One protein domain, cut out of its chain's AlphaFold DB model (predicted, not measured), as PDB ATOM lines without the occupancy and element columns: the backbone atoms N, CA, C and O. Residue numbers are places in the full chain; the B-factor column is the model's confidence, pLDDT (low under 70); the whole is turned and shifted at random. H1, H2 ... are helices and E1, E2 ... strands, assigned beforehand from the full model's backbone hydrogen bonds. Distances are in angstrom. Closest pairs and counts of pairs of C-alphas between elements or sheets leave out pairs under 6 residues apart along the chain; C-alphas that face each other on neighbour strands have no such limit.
ATOM      1  N   LEU A   2     333.182 339.822 409.985       77.50
ATOM      2  CA  LEU A   2     333.514 341.152 409.438       77.50
ATOM      3  C   LEU A   2     332.953 341.432 408.029       77.50
ATOM      4  O   LEU A   2     332.352 342.475 407.809       77.50
ATOM      5  N   LYS A   3     333.063 340.474 407.096       76.81
ATOM      6  CA  LYS A   3     332.516 340.615 405.732       76.81
ATOM      7  C   LYS A   3     330.995 340.832 405.713       76.81
ATOM      8  O   LYS A   3     330.506 341.638 404.935       76.81
ATOM      9  N   ARG A   4     330.253 340.165 406.609       75.81
ATOM     10  CA  ARG A   4     328.795 340.352 406.744       75.81
ATOM     11  C   ARG A   4     328.455 341.741 407.289       75.81
ATOM     12  O   ARG A   4     327.502 342.349 406.825       75.81
ATOM     13  N   LEU A   5     329.239 342.246 408.243       76.69
ATOM     14  CA  LEU A   5     329.049 343.588 408.796       76.69
ATOM     15  C   LEU A   5     329.323 344.670 407.741       76.69
ATOM     16  O   LEU A   5     328.503 345.560 407.555       76.69
ATOM     17  N   LEU A   6     330.433 344.550 407.008       77.88
ATOM     18  CA  LEU A   6     330.774 345.460 405.912       77.88
ATOM     19  C   LEU A   6     329.709 345.451 404.815       77.88
ATOM     20  O   LEU A   6     329.332 346.513 404.337       77.88
ATOM     21  N   ARG A   7     329.186 344.272 404.462       75.06
ATOM     22  CA  ARG A   7     328.091 344.151 403.498       75.06
ATOM     23  C   ARG A   7     326.834 344.880 403.967       75.06
ATOM     24  O   ARG A   7     326.269 345.634 403.192       75.06
ATOM     25  N   LYS A   8     326.440 344.723 405.236       77.44
ATOM     26  CA  LYS A   8     325.292 345.447 405.810       77.44
ATOM     27  C   LYS A   8     325.495 346.960 405.806       77.44
ATOM     28  O   LYS A   8     324.574 347.694 405.478       77.44
ATOM     29  N   ILE A   9     326.700 347.423 406.137       79.38
ATOM     30  CA  ILE A   9     327.039 348.852 406.104       79.38
ATOM     31  C   ILE A   9     326.961 349.382 404.668       79.38
ATOM     32  O   ILE A   9     326.315 350.396 404.429       79.38
ATOM     33  N   LYS A  10     327.551 348.683 403.695       79.69
ATOM     34  CA  LYS A  10     327.454 349.053 402.275       79.69
ATOM     35  C   LYS A  10     326.007 349.082 401.783       79.69
ATOM     36  O   LYS A  10     325.607 350.076 401.186       79.69
ATOM     37  N   ALA A  11     325.221 348.057 402.107       77.81
ATOM     38  CA  ALA A  11     323.808 347.992 401.753       77.81
ATOM     39  C   ALA A  11     323.019 349.160 402.365       77.81
ATOM     40  O   ALA A  11     322.222 349.781 401.674       77.81
ATOM     41  N   SER A  12     323.313 349.546 403.614       78.56
ATOM     42  CA  SER A  12     322.687 350.723 404.240       78.56
ATOM     43  C   SER A  12     323.024 352.056 403.559       78.56
ATOM     44  O   SER A  12     322.309 353.030 403.762       78.56
ATOM     45  N   MET A  13     324.085 352.094 402.744       81.88
ATOM     46  CA  MET A  13     324.475 353.240 401.915       81.88
ATOM     47  C   MET A  13     324.017 353.088 400.449       81.88
ATOM     48  O   MET A  13     324.524 353.791 399.579       81.88
ATOM     49  N   GLY A  14     323.137 352.128 400.134       80.12
ATOM     50  CA  GLY A  14     322.687 351.857 398.758       80.12
ATOM     51  C   GLY A  14     323.769 351.253 397.848       80.12
ATOM     52  O   GLY A  14     323.680 351.302 396.616       80.12
ATOM     53  N   ILE A  15     324.839 350.702 398.431       84.62
ATOM     54  CA  ILE A  15     325.919 350.037 397.698       84.62
ATOM     55  C   ILE A  15     325.709 348.530 397.777       84.62
ATOM     56  O   ILE A  15     325.956 347.901 398.809       84.62
ATOM     57  N   TYR A  16     325.300 347.952 396.653       87.12
ATOM     58  CA  TYR A  16     325.058 346.523 396.520       87.12
ATOM     59  C   TYR A  16     326.218 345.826 395.806       87.12
ATOM     60  O   TYR A  16     326.910 346.427 394.986       87.12
ATOM     61  N   GLU A  17     326.457 344.562 396.155       84.12
ATOM     62  CA  GLU A  17     327.496 343.731 395.537       84.12
ATOM     63  C   GLU A  17     326.851 342.819 394.478       84.12
ATOM     64  O   GLU A  17     325.843 342.176 394.791       84.12
ATOM     65  N   PRO A  18     327.398 342.738 393.250       85.75
ATOM     66  CA  PRO A  18     326.878 341.831 392.236       85.75
ATOM     67  C   PRO A  18     327.144 340.371 392.618       85.75
ATOM     68  O   PRO A  18     328.137 340.042 393.276       85.75
ATOM     69  N   ARG A  19     326.270 339.471 392.166       83.12
ATOM     70  CA  ARG A  19     326.423 338.031 392.370       83.12
ATOM     71  C   ARG A  19     327.164 337.404 391.192       83.12
ATOM     72  O   ARG A  19     326.613 337.256 390.107       83.12
ATOM     73  N   ALA A  20     328.422 337.031 391.422       76.31
ATOM     74  CA  ALA A  20     329.303 336.461 390.398       76.31
ATOM     75  C   ALA A  20     328.800 335.113 389.848       76.31
ATOM     76  O   ALA A  20     328.910 334.867 388.650       76.31
ATOM     77  N   GLU A  21     328.203 334.274 390.704       75.56
ATOM     78  CA  GLU A  21     327.673 332.945 390.342       75.56
ATOM     79  C   GLU A  21     326.605 333.009 389.239       75.56
ATOM     80  O   GLU A  21     326.542 332.122 388.394       75.56
ATOM     81  N   ASP A  22     325.833 334.098 389.202       74.31
ATOM     82  CA  ASP A  22     324.728 334.301 388.262       74.31
ATOM     83  C   ASP A  22     325.139 335.186 387.072       74.31
ATOM     84  O   ASP A  22     324.317 335.885 386.486       74.31
ATOM     85  N   GLY A  23     326.426 335.218 386.715       78.81
ATOM     86  CA  GLY A  23     326.916 336.067 385.624       78.81
ATOM     87  C   GLY A  23     326.948 337.554 385.993       78.81
ATOM     88  O   GLY A  23     326.586 338.410 385.179       78.81
ATOM     89  N   TYR A  24     327.377 337.853 387.225       87.44
ATOM     90  CA  TYR A  24     327.551 339.214 387.757       87.44
ATOM     91  C   TYR A  24     326.267 340.049 387.719       87.44
ATOM     92  O   TYR A  24     326.271 341.232 387.369       87.44
ATOM     93  N   VAL A  25     325.146 339.429 388.081       90.50
ATOM     94  CA  VAL A  25     323.869 340.133 388.228       90.50
ATOM     95  C   VAL A  25     323.972 341.096 389.408       90.50
ATOM     96  O   VAL A  25     324.326 340.700 390.516       90.50
ATOM     97  N   TYR A  26     323.662 342.366 389.169       92.31
ATOM     98  CA  TYR A  26     323.589 343.409 390.191       92.31
ATOM     99  C   TYR A  26     322.223 343.409 390.890       92.31
ATOM    100  O   TYR A  26     322.139 343.573 392.107       92.31
ATOM    101  N   GLY A  27     321.148 343.169 390.134       94.12
ATOM    102  CA  GLY A  27     319.782 343.109 390.652       94.12
ATOM    103  C   GLY A  27     318.723 343.094 389.553       94.12
ATOM    104  O   GLY A  27     319.042 343.102 388.363       94.12
ATOM    105  N   VAL A  28     317.453 343.090 389.958       95.88
ATOM    106  CA  VAL A  28     316.305 343.245 389.049       95.88
ATOM    107  C   VAL A  28     315.701 344.623 389.258       95.88
ATOM    108  O   VAL A  28     315.317 344.964 390.375       95.88
ATOM    109  N   LEU A  29     315.618 345.399 388.182       97.19
ATOM    110  CA  LEU A  29     314.997 346.715 388.135       97.19
ATOM    111  C   LEU A  29     313.573 346.591 387.591       97.19
ATOM    112  O   LEU A  29     313.355 345.941 386.571       97.19
ATOM    113  N   ALA A  30     312.615 347.239 388.241       97.62
ATOM    114  CA  ALA A  30     311.225 347.304 387.819       97.62
ATOM    115  C   ALA A  30     310.773 348.757 387.654       97.62
ATOM    116  O   ALA A  30     311.047 349.578 388.523       97.62
ATOM    117  N   GLU A  31     310.084 349.059 386.552       97.56
ATOM    118  CA  GLU A  31     309.405 350.337 386.290       97.56
ATOM    119  C   GLU A  31     307.944 350.241 386.753       97.56
ATOM    120  O   GLU A  31     307.289 349.217 386.546       97.56
ATOM    121  N   TYR A  32     307.430 351.311 387.355       97.31
ATOM    122  CA  TYR A  32     306.056 351.442 387.836       97.31
ATOM    123  C   TYR A  32     305.374 352.647 387.179       97.31
ATOM    124  O   TYR A  32     306.046 353.614 386.819       97.31
ATOM    125  N   PRO A  33     304.043 352.602 386.996       95.81
ATOM    126  CA  PRO A  33     303.327 353.633 386.249       95.81
ATOM    127  C   PRO A  33     303.151 354.940 387.031       95.81
ATOM    128  O   PRO A  33     303.021 355.997 386.419       95.81
ATOM    129  N   ASP A  34     303.120 354.879 388.364       95.88
ATOM    130  CA  ASP A  34     302.837 356.027 389.219       95.88
ATOM    131  C   ASP A  34     303.456 355.879 390.631       95.88
ATOM    132  O   ASP A  34     303.836 354.773 391.038       95.88
ATOM    133  N   PRO A  35     303.550 356.980 391.408       96.38
ATOM    134  CA  PRO A  35     304.127 356.971 392.755       96.38
ATOM    135  C   PRO A  35     303.410 356.053 393.749       96.38
ATOM    136  O   PRO A  35     304.042 355.527 394.664       96.38
ATOM    137  N   GLY A  36     302.089 355.901 393.612       96.25
ATOM    138  CA  GLY A  36     301.277 355.068 394.492       96.25
ATOM    139  C   GLY A  36     301.560 353.590 394.258       96.25
ATOM    140  O   GLY A  36     301.765 352.852 395.219       96.25
ATOM    141  N   ALA A  37     301.665 353.185 392.989       96.81
ATOM    142  CA  ALA A  37     302.072 351.837 392.611       96.81
ATOM    143  C   ALA A  37     303.485 351.508 393.119       96.81
ATOM    144  O   ALA A  37     303.691 350.443 393.695       96.81
ATOM    145  N   LEU A  38     304.435 352.446 392.993       97.69
ATOM    146  CA  LEU A  38     305.785 352.279 393.538       97.69
ATOM    147  C   LEU A  38     305.780 352.139 395.069       97.69
ATOM    148  O   LEU A  38     306.485 351.292 395.614       97.69
ATOM    149  N   MET A  39     304.988 352.953 395.773       97.31
ATOM    150  CA  MET A  39     304.891 352.893 397.235       97.31
ATOM    151  C   MET A  39     304.312 351.555 397.710       97.31
ATOM    152  O   MET A  39     304.864 350.952 398.627       97.31
ATOM    153  N   HIS A  40     303.250 351.067 397.063       97.00
ATOM    154  CA  HIS A  40     302.672 349.760 397.375       97.00
ATOM    155  C   HIS A  40     303.657 348.623 397.075       97.00
ATOM    156  O   HIS A  40     303.842 347.728 397.894       97.00
ATOM    157  N   ALA A  41     304.372 348.702 395.950       97.38
ATOM    158  CA  ALA A  41     305.414 347.739 395.624       97.38
ATOM    159  C   ALA A  41     306.539 347.714 396.673       97.38
ATOM    160  O   ALA A  41     307.003 346.639 397.040       97.38
ATOM    161  N   ALA A  42     306.953 348.872 397.195       97.56
ATOM    162  CA  ALA A  42     307.955 348.946 398.259       97.56
ATOM    163  C   ALA A  42     307.480 348.287 399.568       97.56
ATOM    164  O   ALA A  42     308.271 347.615 400.232       97.56
ATOM    165  N   GLU A  43     306.200 348.440 399.927       96.88
ATOM    166  CA  GLU A  43     305.599 347.767 401.088       96.88
ATOM    167  C   GLU A  43     305.593 346.244 400.918       96.88
ATOM    168  O   GLU A  43     306.067 345.533 401.805       96.88
ATOM    169  N   GLU A  44     305.137 345.754 399.764       96.81
ATOM    170  CA  GLU A  44     305.070 344.324 399.440       96.81
ATOM    171  C   GLU A  44     306.463 343.679 399.382       96.81
ATOM    172  O   GLU A  44     306.671 342.582 399.896       96.81
ATOM    173  N   VAL A  45     307.458 344.364 398.804       96.00
ATOM    174  CA  VAL A  45     308.849 343.875 398.750       96.00
ATOM    175  C   VAL A  45     309.445 343.759 400.153       96.00
ATOM    176  O   VAL A  45     310.071 342.746 400.476       96.00
ATOM    177  N   ARG A  46     309.202 344.752 401.017       94.94
ATOM    178  CA  ARG A  46     309.602 344.699 402.429       94.94
ATOM    179  C   ARG A  46     308.899 343.555 403.166       94.94
ATOM    180  O   ARG A  46     309.534 342.856 403.951       94.94
ATOM    181  N   GLU A  47     307.600 343.362 402.943       95.00
ATOM    182  CA  GLU A  47     306.804 342.299 403.580       95.00
ATOM    183  C   GLU A  47     307.190 340.897 403.105       95.00
ATOM    184  O   GLU A  47     307.175 339.956 403.897       95.00
ATOM    185  N   ALA A  48     307.646 340.774 401.858       93.25
ATOM    186  CA  ALA A  48     308.274 339.567 401.328       93.25
ATOM    187  C   ALA A  48     309.658 339.277 401.947       93.25
ATOM    188  O   ALA A  48     310.224 338.213 401.709       93.25
ATOM    189  N   GLY A  49     310.191 340.185 402.771       92.12
ATOM    190  CA  GLY A  49     311.413 339.985 403.546       92.12
ATOM    191  C   GLY A  49     312.692 340.463 402.863       92.12
ATOM    192  O   GLY A  49     313.765 340.273 403.432       92.12
ATOM    193  N   TYR A  50     312.600 341.108 401.697       92.56
ATOM    194  CA  TYR A  50     313.766 341.699 401.043       92.56
ATOM    195  C   TYR A  50     314.239 342.926 401.825       92.56
ATOM    196  O   TYR A  50     313.466 343.843 402.101       92.56
ATOM    197  N   SER A  51     315.526 342.953 402.164       90.12
ATOM    198  CA  SER A  51     316.146 344.049 402.916       90.12
ATOM    199  C   SER A  51     317.089 344.919 402.079       90.12
ATOM    200  O   SER A  51     317.289 346.091 402.391       90.12
ATOM    201  N   HIS A  52     317.658 344.372 401.006       93.38
ATOM    202  CA  HIS A  52     318.543 345.044 400.065       93.38
ATOM    203  C   HIS A  52     317.766 345.412 398.797       93.38
ATOM    204  O   HIS A  52     317.886 344.775 397.746       93.38
ATOM    205  N   PHE A  53     316.954 346.454 398.899       94.62
ATOM    206  CA  PHE A  53     316.261 347.035 397.759       94.62
ATOM    207  C   PHE A  53     316.241 348.556 397.875       94.62
ATOM    208  O   PHE A  53     316.370 349.111 398.966       94.62
ATOM    209  N   ASP A  54     316.095 349.229 396.739       95.25
ATOM    210  CA  ASP A  54     316.047 350.685 396.681       95.25
ATOM    211  C   ASP A  54     314.944 351.160 395.734       95.25
ATOM    212  O   ASP A  54     314.552 350.443 394.808       95.25
ATOM    213  N   THR A  55     314.445 352.370 395.971       96.38
ATOM    214  CA  THR A  55     313.406 353.002 395.152       96.38
ATOM    215  C   THR A  55     313.922 354.304 394.569       96.38
ATOM    216  O   THR A  55     314.534 355.106 395.271       96.38
ATOM    217  N   PHE A  56     313.619 354.546 393.301       96.12
ATOM    218  CA  PHE A  56     314.054 355.728 392.573       96.12
ATOM    219  C   PHE A  56     312.832 356.466 392.041       96.12
ATOM    220  O   PHE A  56     311.997 355.893 391.336       96.12
ATOM    221  N   SER A  57     312.730 357.743 392.390       96.62
ATOM    222  CA  SER A  57     311.678 358.635 391.921       96.62
ATOM    223  C   SER A  57     312.243 360.035 391.664       96.62
ATOM    224  O   SER A  57     313.132 360.476 392.399       96.62
ATOM    225  N   PRO A  58     311.704 360.776 390.678       95.56
ATOM    226  CA  PRO A  58     312.180 362.118 390.327       95.56
ATOM    227  C   PRO A  58     311.890 363.164 391.415       95.56
ATOM    228  O   PRO A  58     312.487 364.240 391.442       95.56
ATOM    229  N   PHE A  59     310.981 362.857 392.341       95.19
ATOM    230  CA  PHE A  59     310.610 363.714 393.463       95.19
ATOM    231  C   PHE A  59     310.381 362.891 394.739       95.19
ATOM    232  O   PHE A  59     310.132 361.684 394.661       95.19
ATOM    233  N   PRO A  60     310.431 363.520 395.928       94.62
ATOM    234  CA  PRO A  60     310.197 362.825 397.189       94.62
ATOM    235  C   PRO A  60     308.734 362.394 397.339       94.62
ATOM    236  O   PRO A  60     307.816 363.217 397.391       94.62
ATOM    237  N   ILE A  61     308.522 361.088 397.487       95.69
ATOM    238  CA  ILE A  61     307.203 360.506 397.746       95.69
ATOM    239  C   ILE A  61     306.976 360.455 399.259       95.69
ATOM    240  O   ILE A  61     307.744 359.856 400.017       95.69
ATOM    241  N   HIS A  62     305.909 361.107 399.719       94.25
ATOM    242  CA  HIS A  62     305.587 361.169 401.142       94.25
ATOM    243  C   HIS A  62     305.220 359.774 401.652       94.25
ATOM    244  O   HIS A  62     304.332 359.128 401.113       94.25
ATOM    245  N   GLY A  63     305.891 359.323 402.711       93.81
ATOM    246  CA  GLY A  63     305.662 357.994 403.281       93.81
ATOM    247  C   GLY A  63     306.561 356.890 402.721       93.81
ATOM    248  O   GLY A  63     306.597 355.827 403.334       93.81
ATOM    249  N   MET A  64     307.366 357.149 401.680       95.94
ATOM    250  CA  MET A  64     308.262 356.137 401.099       95.94
ATOM    251  C   MET A  64     309.224 355.534 402.133       95.94
ATOM    252  O   MET A  64     309.362 354.321 402.211       95.94
ATOM    253  N   ASN A  65     309.797 356.348 403.028       93.00
ATOM    254  CA  ASN A  65     310.663 355.840 404.103       93.00
ATOM    255  C   ASN A  65     309.951 354.812 404.993       93.00
ATOM    256  O   ASN A  65     310.554 353.831 405.417       93.00
ATOM    257  N   ARG A  66     308.657 355.024 405.274       94.00
ATOM    258  CA  ARG A  66     307.853 354.074 406.048       94.00
ATOM    259  C   ARG A  66     307.547 352.838 405.214       94.00
ATOM    260  O   ARG A  66     307.695 351.747 405.748       94.00
ATOM    261  N   ALA A  67     307.176 353.002 403.943       95.19
ATOM    262  CA  ALA A  67     306.932 351.903 403.007       95.19
ATOM    263  C   ALA A  67     308.152 350.976 402.888       95.19
ATOM    264  O   ALA A  67     308.032 349.771 403.068       95.19
ATOM    265  N   MET A  68     309.349 351.546 402.756       94.56
ATOM    266  CA  MET A  68     310.611 350.804 402.720       94.56
ATOM    267  C   MET A  68     311.062 350.258 404.085       94.56
ATOM    268  O   MET A  68     311.939 349.404 404.151       94.56
ATOM    269  N   GLY A  69     310.490 350.734 405.196       92.75
ATOM    270  CA  GLY A  69     310.914 350.340 406.545       92.75
ATOM    271  C   GLY A  69     312.243 350.965 406.990       92.75
ATOM    272  O   GLY A  69     312.932 350.410 407.846       92.75
ATOM    273  N   LEU A  70     312.611 352.119 406.428       90.31
ATOM    274  CA  LEU A  70     313.838 352.833 406.768       90.31
ATOM    275  C   LEU A  70     313.728 353.528 408.133       90.31
ATOM    276  O   LEU A  70     312.700 354.103 408.497       90.31
ATOM    277  N   GLY A  71     314.829 353.496 408.884       87.75
ATOM    278  CA  GLY A  71     314.964 354.210 410.151       87.75
ATOM    279  C   GLY A  71     315.253 355.704 409.980       87.75
ATOM    280  O   GLY A  71     315.378 356.232 408.876       87.75
ATOM    281  N   ASN A  72     315.408 356.400 411.108       88.38
ATOM    282  CA  ASN A  72     315.805 357.807 411.102       88.38
ATOM    283  C   ASN A  72     317.245 357.979 410.598       88.38
ATOM    284  O   ASN A  72     318.159 357.258 411.014       88.38
ATOM    285  N   ASN A 148     327.681 353.496 388.902       89.31
ATOM    286  CA  ASN A 148     326.566 352.686 389.373       89.31
ATOM    287  C   ASN A 148     326.011 351.861 388.198       89.31
ATOM    288  O   ASN A 148     325.614 352.472 387.202       89.31
ATOM    289  N   PRO A 149     325.934 350.516 388.302       89.06
ATOM    290  CA  PRO A 149     325.405 349.662 387.236       89.06
ATOM    291  C   PRO A 149     324.005 350.053 386.736       89.06
ATOM    292  O   PRO A 149     323.680 349.822 385.574       89.06
ATOM    293  N   LEU A 150     323.200 350.705 387.584       89.25
ATOM    294  CA  LEU A 150     321.883 351.246 387.224       89.25
ATOM    295  C   LEU A 150     321.929 352.219 386.035       89.25
ATOM    296  O   LEU A 150     321.001 352.241 385.232       89.25
ATOM    297  N   PHE A 151     323.012 352.984 385.879       87.75
ATOM    298  CA  PHE A 151     323.135 353.981 384.812       87.75
ATOM    299  C   PHE A 151     323.350 353.377 383.413       87.75
ATOM    300  O   PHE A 151     323.278 354.096 382.417       87.75
ATOM    301  N   PHE A 152     323.583 352.065 383.301       87.62
ATOM    302  CA  PHE A 152     323.668 351.394 381.999       87.62
ATOM    303  C   PHE A 152     322.318 350.910 381.465       87.62
ATOM    304  O   PHE A 152     322.251 350.501 380.306       87.62
ATOM    305  N   SER A 153     321.249 350.966 382.268       91.38
ATOM    306  CA  SER A 153     319.890 350.775 381.758       91.38
ATOM    307  C   SER A 153     319.447 352.038 381.027       91.38
ATOM    308  O   SER A 153     319.362 353.117 381.616       91.38
ATOM    309  N   GLU A 154     319.126 351.910 379.736       89.94
ATOM    310  CA  GLU A 154     318.630 353.034 378.933       89.94
ATOM    311  C   GLU A 154     317.324 353.604 379.499       89.94
ATOM    312  O   GLU A 154     317.106 354.814 379.472       89.94
ATOM    313  N   ARG A 155     316.452 352.743 380.041       91.94
ATOM    314  CA  ARG A 155     315.191 353.183 380.648       91.94
ATOM    315  C   ARG A 155     315.435 353.967 381.922       91.94
ATOM    316  O   ARG A 155     314.853 355.037 382.083       91.94
ATOM    317  N   PHE A 156     316.299 353.454 382.795       94.12
ATOM    318  CA  PHE A 156     316.633 354.132 384.038       94.12
ATOM    319  C   PHE A 156     317.264 355.499 383.765       94.12
ATOM    320  O   PHE A 156     316.762 356.515 384.235       94.12
ATOM    321  N   SER A 157     318.312 355.539 382.941       92.12
ATOM    322  CA  SER A 157     319.077 356.762 382.685       92.12
ATOM    323  C   SER A 157     318.268 357.863 382.008       92.12
ATOM    324  O   SER A 157     318.499 359.037 382.288       92.12
ATOM    325  N   ASN A 158     317.302 357.506 381.158       92.12
ATOM    326  CA  ASN A 158     316.468 358.493 380.476       92.12
ATOM    327  C   ASN A 158     315.277 358.969 381.319       92.12
ATOM    328  O   ASN A 158     314.855 360.108 381.150       92.12
ATOM    329  N   LYS A 159     314.724 358.121 382.199       93.62
ATOM    330  CA  LYS A 159     313.445 358.409 382.869       93.62
ATOM    331  C   LYS A 159     313.520 358.648 384.369       93.62
ATOM    332  O   LYS A 159     312.652 359.335 384.895       93.62
ATOM    333  N   ALA A 160     314.505 358.099 385.083       92.12
ATOM    334  CA  ALA A 160     314.511 358.113 386.554       92.12
ATOM    335  C   ALA A 160     314.478 359.529 387.161       92.12
ATOM    336  O   ALA A 160     313.997 359.710 388.277       92.12
ATOM    337  N   SER A 161     314.961 360.525 386.413       91.94
ATOM    338  CA  SER A 161     314.986 361.935 386.818       91.94
ATOM    339  C   SER A 161     313.865 362.790 386.209       91.94
ATOM    340  O   SER A 161     313.818 363.981 386.506       91.94
ATOM    341  N   ASP A 162     312.996 362.224 385.364       91.38
ATOM    342  CA  ASP A 162     311.910 362.947 384.682       91.38
ATOM    343  C   ASP A 162     310.534 362.408 385.108       91.38
ATOM    344  O   ASP A 162     309.888 362.980 385.987       91.38
ATOM    345  N   ASP A 163     310.116 361.263 384.559       92.38
ATOM    346  CA  ASP A 163     308.777 360.684 384.747       92.38
ATOM    347  C   ASP A 163     308.772 359.231 385.263       92.38
ATOM    348  O   ASP A 163     307.709 358.664 385.517       92.38
ATOM    349  N   GLY A 164     309.943 358.614 385.423       94.06
ATOM    350  CA  GLY A 164     310.076 357.197 385.745       94.06
ATOM    351  C   GLY A 164     310.086 356.897 387.242       94.06
ATOM    352  O   GLY A 164     310.840 357.494 388.008       94.06
ATOM    353  N   PHE A 165     309.308 355.893 387.646       97.38
ATOM    354  CA  PHE A 165     309.289 355.349 389.005       97.38
ATOM    355  C   PHE A 165     309.887 353.951 388.989       97.38
ATOM    356  O   PHE A 165     309.373 353.078 388.290       97.38
ATOM    357  N   PHE A 166     310.956 353.723 389.747       97.69
ATOM    358  CA  PHE A 166     311.663 352.449 389.717       97.69
ATOM    359  C   PHE A 166     311.859 351.847 391.104       97.69
ATOM    360  O   PHE A 166     312.092 352.561 392.075       97.69
ATOM    361  N   LEU A 167     311.834 350.520 391.179       97.31
ATOM    362  CA  LEU A 167     312.268 349.745 392.340       97.31
ATOM    363  C   LEU A 167     313.315 348.738 391.883       97.31
ATOM    364  O   LEU A 167     313.148 348.097 390.846       97.31
ATOM    365  N   MET A 168     314.386 348.580 392.650       96.44
ATOM    366  CA  MET A 168     315.414 347.587 392.374       96.44
ATOM    367  C   MET A 168     315.591 346.656 393.566       96.44
ATOM    368  O   MET A 168     315.887 347.121 394.662       96.44
ATOM    369  N   ILE A 169     315.492 345.348 393.331       96.19
ATOM    370  CA  ILE A 169     315.903 344.321 394.298       96.19
ATOM    371  C   ILE A 169     317.337 343.915 393.970       96.19
ATOM    372  O   ILE A 169     317.623 343.493 392.847       96.19
ATOM    373  N   ALA A 170     318.245 344.053 394.933       94.25
ATOM    374  CA  ALA A 170     319.654 343.753 394.733       94.25
ATOM    375  C   ALA A 170     319.936 342.247 394.800       94.25
ATOM    376  O   ALA A 170     319.441 341.548 395.682       94.25
ATOM    377  N   ALA A 171     320.858 341.771 393.964       92.25
ATOM    378  CA  ALA A 171     321.335 340.385 394.007       92.25
ATOM    379  C   ALA A 171     322.146 340.054 395.274       92.25
ATOM    380  O   ALA A 171     322.434 338.894 395.560       92.25
ATOM    381  N   SER A 172     322.525 341.084 396.036       88.38
ATOM    382  CA  SER A 172     323.226 340.947 397.312       88.38
ATOM    383  C   SER A 172     322.337 340.487 398.475       88.38
ATOM    384  O   SER A 172     322.872 340.268 399.567       88.38
ATOM    385  N   GLU A 173     321.017 340.383 398.270       87.12
ATOM    386  CA  GLU A 173     320.081 339.864 399.272       87.12
ATOM    387  C   GLU A 173     320.406 338.406 399.630       87.12
ATOM    388  O   GLU A 173     320.775 337.590 398.781       87.12
ATOM    389  N   GLU A 174     320.271 338.056 400.909       84.56
ATOM    390  CA  GLU A 174     320.436 336.672 401.347       84.56
ATOM    391  C   GLU A 174     319.273 335.814 400.824       84.56
ATOM    392  O   GLU A 174     318.113 336.106 401.081       84.56
ATOM    393  N   GLY A 175     319.584 334.751 400.076       82.50
ATOM    394  CA  GLY A 175     318.559 333.910 399.449       82.50
ATOM    395  C   GLY A 175     317.979 334.478 398.152       82.50
ATOM    396  O   GLY A 175     316.951 333.989 397.699       82.50
ATOM    397  N   PHE A 176     318.627 335.476 397.540       89.19
ATOM    398  CA  PHE A 176     318.209 336.008 396.246       89.19
ATOM    399  C   PHE A 176     318.091 334.908 395.177       89.19
ATOM    400  O   PHE A 176     319.066 334.209 394.883       89.19
ATOM    401  N   ASP A 177     316.916 334.817 394.559       91.62
ATOM    402  CA  ASP A 177     316.662 334.065 393.333       91.62
ATOM    403  C   ASP A 177     316.123 335.019 392.261       91.62
ATOM    404  O   ASP A 177     315.180 335.784 392.487       91.62
ATOM    405  N   LEU A 178     316.741 334.988 391.079       91.00
ATOM    406  CA  LEU A 178     316.417 335.898 389.983       91.00
ATOM    407  C   LEU A 178     314.977 335.712 389.479       91.00
ATOM    408  O   LEU A 178     314.301 336.690 389.143       91.00
ATOM    409  N   GLY A 179     314.522 334.461 389.391       92.50
ATOM    410  CA  GLY A 179     313.196 334.112 388.897       92.50
ATOM    411  C   GLY A 179     312.109 334.521 389.882       92.50
ATOM    412  O   GLY A 179     311.111 335.118 389.474       92.50
ATOM    413  N   GLU A 180     312.327 334.267 391.170       93.31
ATOM    414  CA  GLU A 180     311.425 334.663 392.248       93.31
ATOM    415  C   GLU A 180     311.318 336.184 392.364       93.31
ATOM    416  O   GLU A 180     310.205 336.715 392.329       93.31
ATOM    417  N   ALA A 181     312.449 336.897 392.402       93.94
ATOM    418  CA  ALA A 181     312.465 338.355 392.499       93.94
ATOM    419  C   ALA A 181     311.752 338.999 391.302       93.94
ATOM    420  O   ALA A 181     310.868 339.841 391.465       93.94
ATOM    421  N   ARG A 182     312.060 338.557 390.075       94.81
ATOM    422  CA  ARG A 182     311.383 339.055 388.870       94.81
ATOM    423  C   ARG A 182     309.897 338.689 388.854       94.81
ATOM    424  O   ARG A 182     309.070 339.495 388.430       94.81
ATOM    425  N   GLY A 183     309.543 337.485 389.297       95.75
ATOM    426  CA  GLY A 183     308.156 337.038 389.413       95.75
ATOM    427  C   GLY A 183     307.361 337.878 390.411       95.75
ATOM    428  O   GLY A 183     306.235 338.279 390.115       95.75
ATOM    429  N   LEU A 184     307.954 338.202 391.562       95.75
ATOM    430  CA  LEU A 184     307.373 339.096 392.556       95.75
ATOM    431  C   LEU A 184     307.125 340.489 391.971       95.75
ATOM    432  O   LEU A 184     305.985 340.942 392.002       95.75
ATOM    433  N   LEU A 185     308.145 341.112 391.371       95.94
ATOM    434  CA  LEU A 185     308.052 342.459 390.792       95.94
ATOM    435  C   LEU A 185     306.942 342.567 389.733       95.94
ATOM    436  O   LEU A 185     306.162 343.518 389.739       95.94
ATOM    437  N   ASN A 186     306.806 341.557 388.870       95.38
ATOM    438  CA  ASN A 186     305.722 341.510 387.884       95.38
ATOM    439  C   ASN A 186     304.335 341.384 388.533       95.38
ATOM    440  O   ASN A 186     303.385 342.016 388.078       95.38
ATOM    441  N   ARG A 187     304.199 340.582 389.599       96.19
ATOM    442  CA  ARG A 187     302.914 340.412 390.303       96.19
ATOM    443  C   ARG A 187     302.461 341.686 391.010       96.19
ATOM    444  O   ARG A 187     301.263 341.944 391.041       96.19
ATOM    445  N   ILE A 188     303.396 342.476 391.531       95.62
ATOM    446  CA  ILE A 188     303.103 343.728 392.250       95.62
ATOM    447  C   ILE A 188     302.957 344.943 391.315       95.62
ATOM    448  O   ILE A 188     303.018 346.082 391.767       95.62
ATOM    449  N   GLY A 189     302.749 344.721 390.010       93.56
ATOM    450  CA  GLY A 189     302.341 345.773 389.075       93.56
ATOM    451  C   GLY A 189     303.469 346.466 388.310       93.56
ATOM    452  O   GLY A 189     303.254 347.570 387.809       93.56
ATOM    453  N   ALA A 190     304.649 345.847 388.192       95.88
ATOM    454  CA  ALA A 190     305.701 346.371 387.324       95.88
ATOM    455  C   ALA A 190     305.229 346.437 385.858       95.88
ATOM    456  O   ALA A 190     304.740 345.454 385.298       95.88
ATOM    457  N   THR A 191     305.411 347.588 385.212       95.50
ATOM    458  CA  THR A 191     305.147 347.768 383.774       95.50
ATOM    459  C   THR A 191     306.272 347.198 382.921       95.50
ATOM    460  O   THR A 191     306.049 346.773 381.786       95.50
ATOM    461  N   HIS A 192     307.486 347.179 383.466       95.31
ATOM    462  CA  HIS A 192     308.670 346.634 382.825       95.31
ATOM    463  C   HIS A 192     309.638 346.101 383.881       95.31
ATOM    464  O   HIS A 192     309.813 346.726 384.921       95.31
ATOM    465  N   THR A 193     310.309 344.983 383.595       96.06
ATOM    466  CA  THR A 193     311.380 344.437 384.442       96.06
ATOM    467  C   THR A 193     312.637 344.192 383.621       96.06
ATOM    468  O   THR A 193     312.559 343.537 382.579       96.06
ATOM    469  N   GLU A 194     313.784 344.631 384.123       95.00
ATOM    470  CA  GLU A 194     315.103 344.472 383.515       95.00
ATOM    471  C   GLU A 194     316.062 343.811 384.510       95.00
ATOM    472  O   GLU A 194     316.062 344.136 385.695       95.00
ATOM    473  N   VAL A 195     316.888 342.881 384.033       94.25
ATOM    474  CA  VAL A 195     317.970 342.305 384.840       94.25
ATOM    475  C   VAL A 195     319.225 343.125 384.589       94.25
ATOM    476  O   VAL A 195     319.682 343.228 383.453       94.25
ATOM    477  N   LEU A 196     319.775 343.709 385.649       92.69
ATOM    478  CA  LEU A 196     320.977 344.522 385.573       92.69
ATOM    479  C   LEU A 196     322.203 343.661 385.839       92.69
ATOM    480  O   LEU A 196     322.257 342.932 386.829       92.69
ATOM    481  N   HIS A 197     323.206 343.802 384.981       90.38
ATOM    482  CA  HIS A 197     324.517 343.192 385.154       90.38
ATOM    483  C   HIS A 197     325.549 344.274 385.454       90.38
ATOM    484  O   HIS A 197     325.508 345.361 384.875       90.38
ATOM    485  N   ASP A 198     326.489 343.962 386.338       88.62
ATOM    486  CA  ASP A 198     327.647 344.812 386.584       88.62
ATOM    487  C   ASP A 198     328.664 344.595 385.452       88.62
ATOM    488  O   ASP A 198     329.303 343.542 385.367       88.62
ATOM    489  N   ARG A 199     328.743 345.560 384.525       79.88
ATOM    490  CA  ARG A 199     329.611 345.469 383.342       79.88
ATOM    491  C   ARG A 199     331.085 345.448 383.725       79.88
ATOM    492  O   ARG A 199     331.814 344.627 383.183       79.88
ATOM    493  N   ASP A 200     331.501 346.264 384.689       77.44
ATOM    494  CA  ASP A 200     332.912 346.363 385.072       77.44
ATOM    495  C   ASP A 200     333.346 345.077 385.772       77.44
ATOM    496  O   ASP A 200     334.432 344.561 385.512       77.44
TER     497      ASP A 200
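AT A GLANCE: This is residues 2 to 72 and 148 to 200 of the 260 residues of the protein "DUF3341 domain-containing protein" of Bacteroidetes bacterium QH_8_67_23 (UniProt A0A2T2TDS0). A twisted four-stranded sheet forms a slab, with helices H2 and H6 running along its strands on one face and short helix H4 on the opposite face. H3 packs on H2, H5 follows H4 round a corner, and H1 lies off to one side. The printed part has 124 residues, with six named helices and four named strands in the order H1 E1 H2 E2 H3 H4 H5 E3 H6 E4. The sheet runs E2 E3 E1 E4, all antiparallel, and the class is mixed, helices and strands. The whole is compact, with a radius of gyration of the C-alphas of 13.6 A, and spans 37 by 32 by 24 A.

HOW THE PARTS SIT: Start at H1, residues 2 to 12, which touches no helix and is only just not on the sheet, with 4 pairs of C-alphas within 10 A. Next find E1, residues 25 to 32, an inner strand. H2, residues 35 to 47, runs along the strands at a height over the sheet of 9.2 A; its closest C-alpha pair with E3, residues 165 to 170, is Leu 38 and Phe 165, 6.5 A. Look at edge strand E2, residues 53 to 56: N 54 and O 168 of E3 are 3.0 A apart, within hydrogen-bond range. H3, residues 64 to 68, touches H2, the closest C-alphas being Glu 43 and Ala 67, 4.8 A. H4, residues 149 to 152, and H5, residues 154 to 159, only just touch, only at the corner, with 3 pairs within 8 A; H5 only grazes the sheet. Between E3 and E1, N 30 and O 167 are 2.8 A apart. H6, residues 178 to 187, lies over E1 on the same face as H2, closest at C-alphas Val 28 and Arg 182, 6.5 A. Edge strand E4, residues 192 to 197, has N 194 2.8 A from O 29 of E1. E1, H2, E2 and E3, H6, E4 are split strand-helix-strand units, same-way strands with another between them, both with right-handed crossovers. Each O i to N i+4 pair is within hydrogen-bond range in H1, H2, H3, H5 and H6; H4 is too short for one.

IN THESE COORDINATES: Find C-alpha 2 at (333.514, 341.152, 409.438); H1 runs 15.4 A from there. E1 spans 21.1 A, H2 18.4 A, E3 16.6 A and H6 14.2 A. E4 runs 16.4 A to C-alpha 197 at (324.517, 343.192, 385.154).

THE WHOLE: The C-alphas farthest apart, Leu 2 and Pro 33, are 40.1 A apart. Residues 73 to 147 are not printed, and C-alphas 72 and 148 stand 24.8 A apart across the cut. H1 to E1 is a long link. The mean pLDDT of the printed part is 90.8, and no printed residue is under 70.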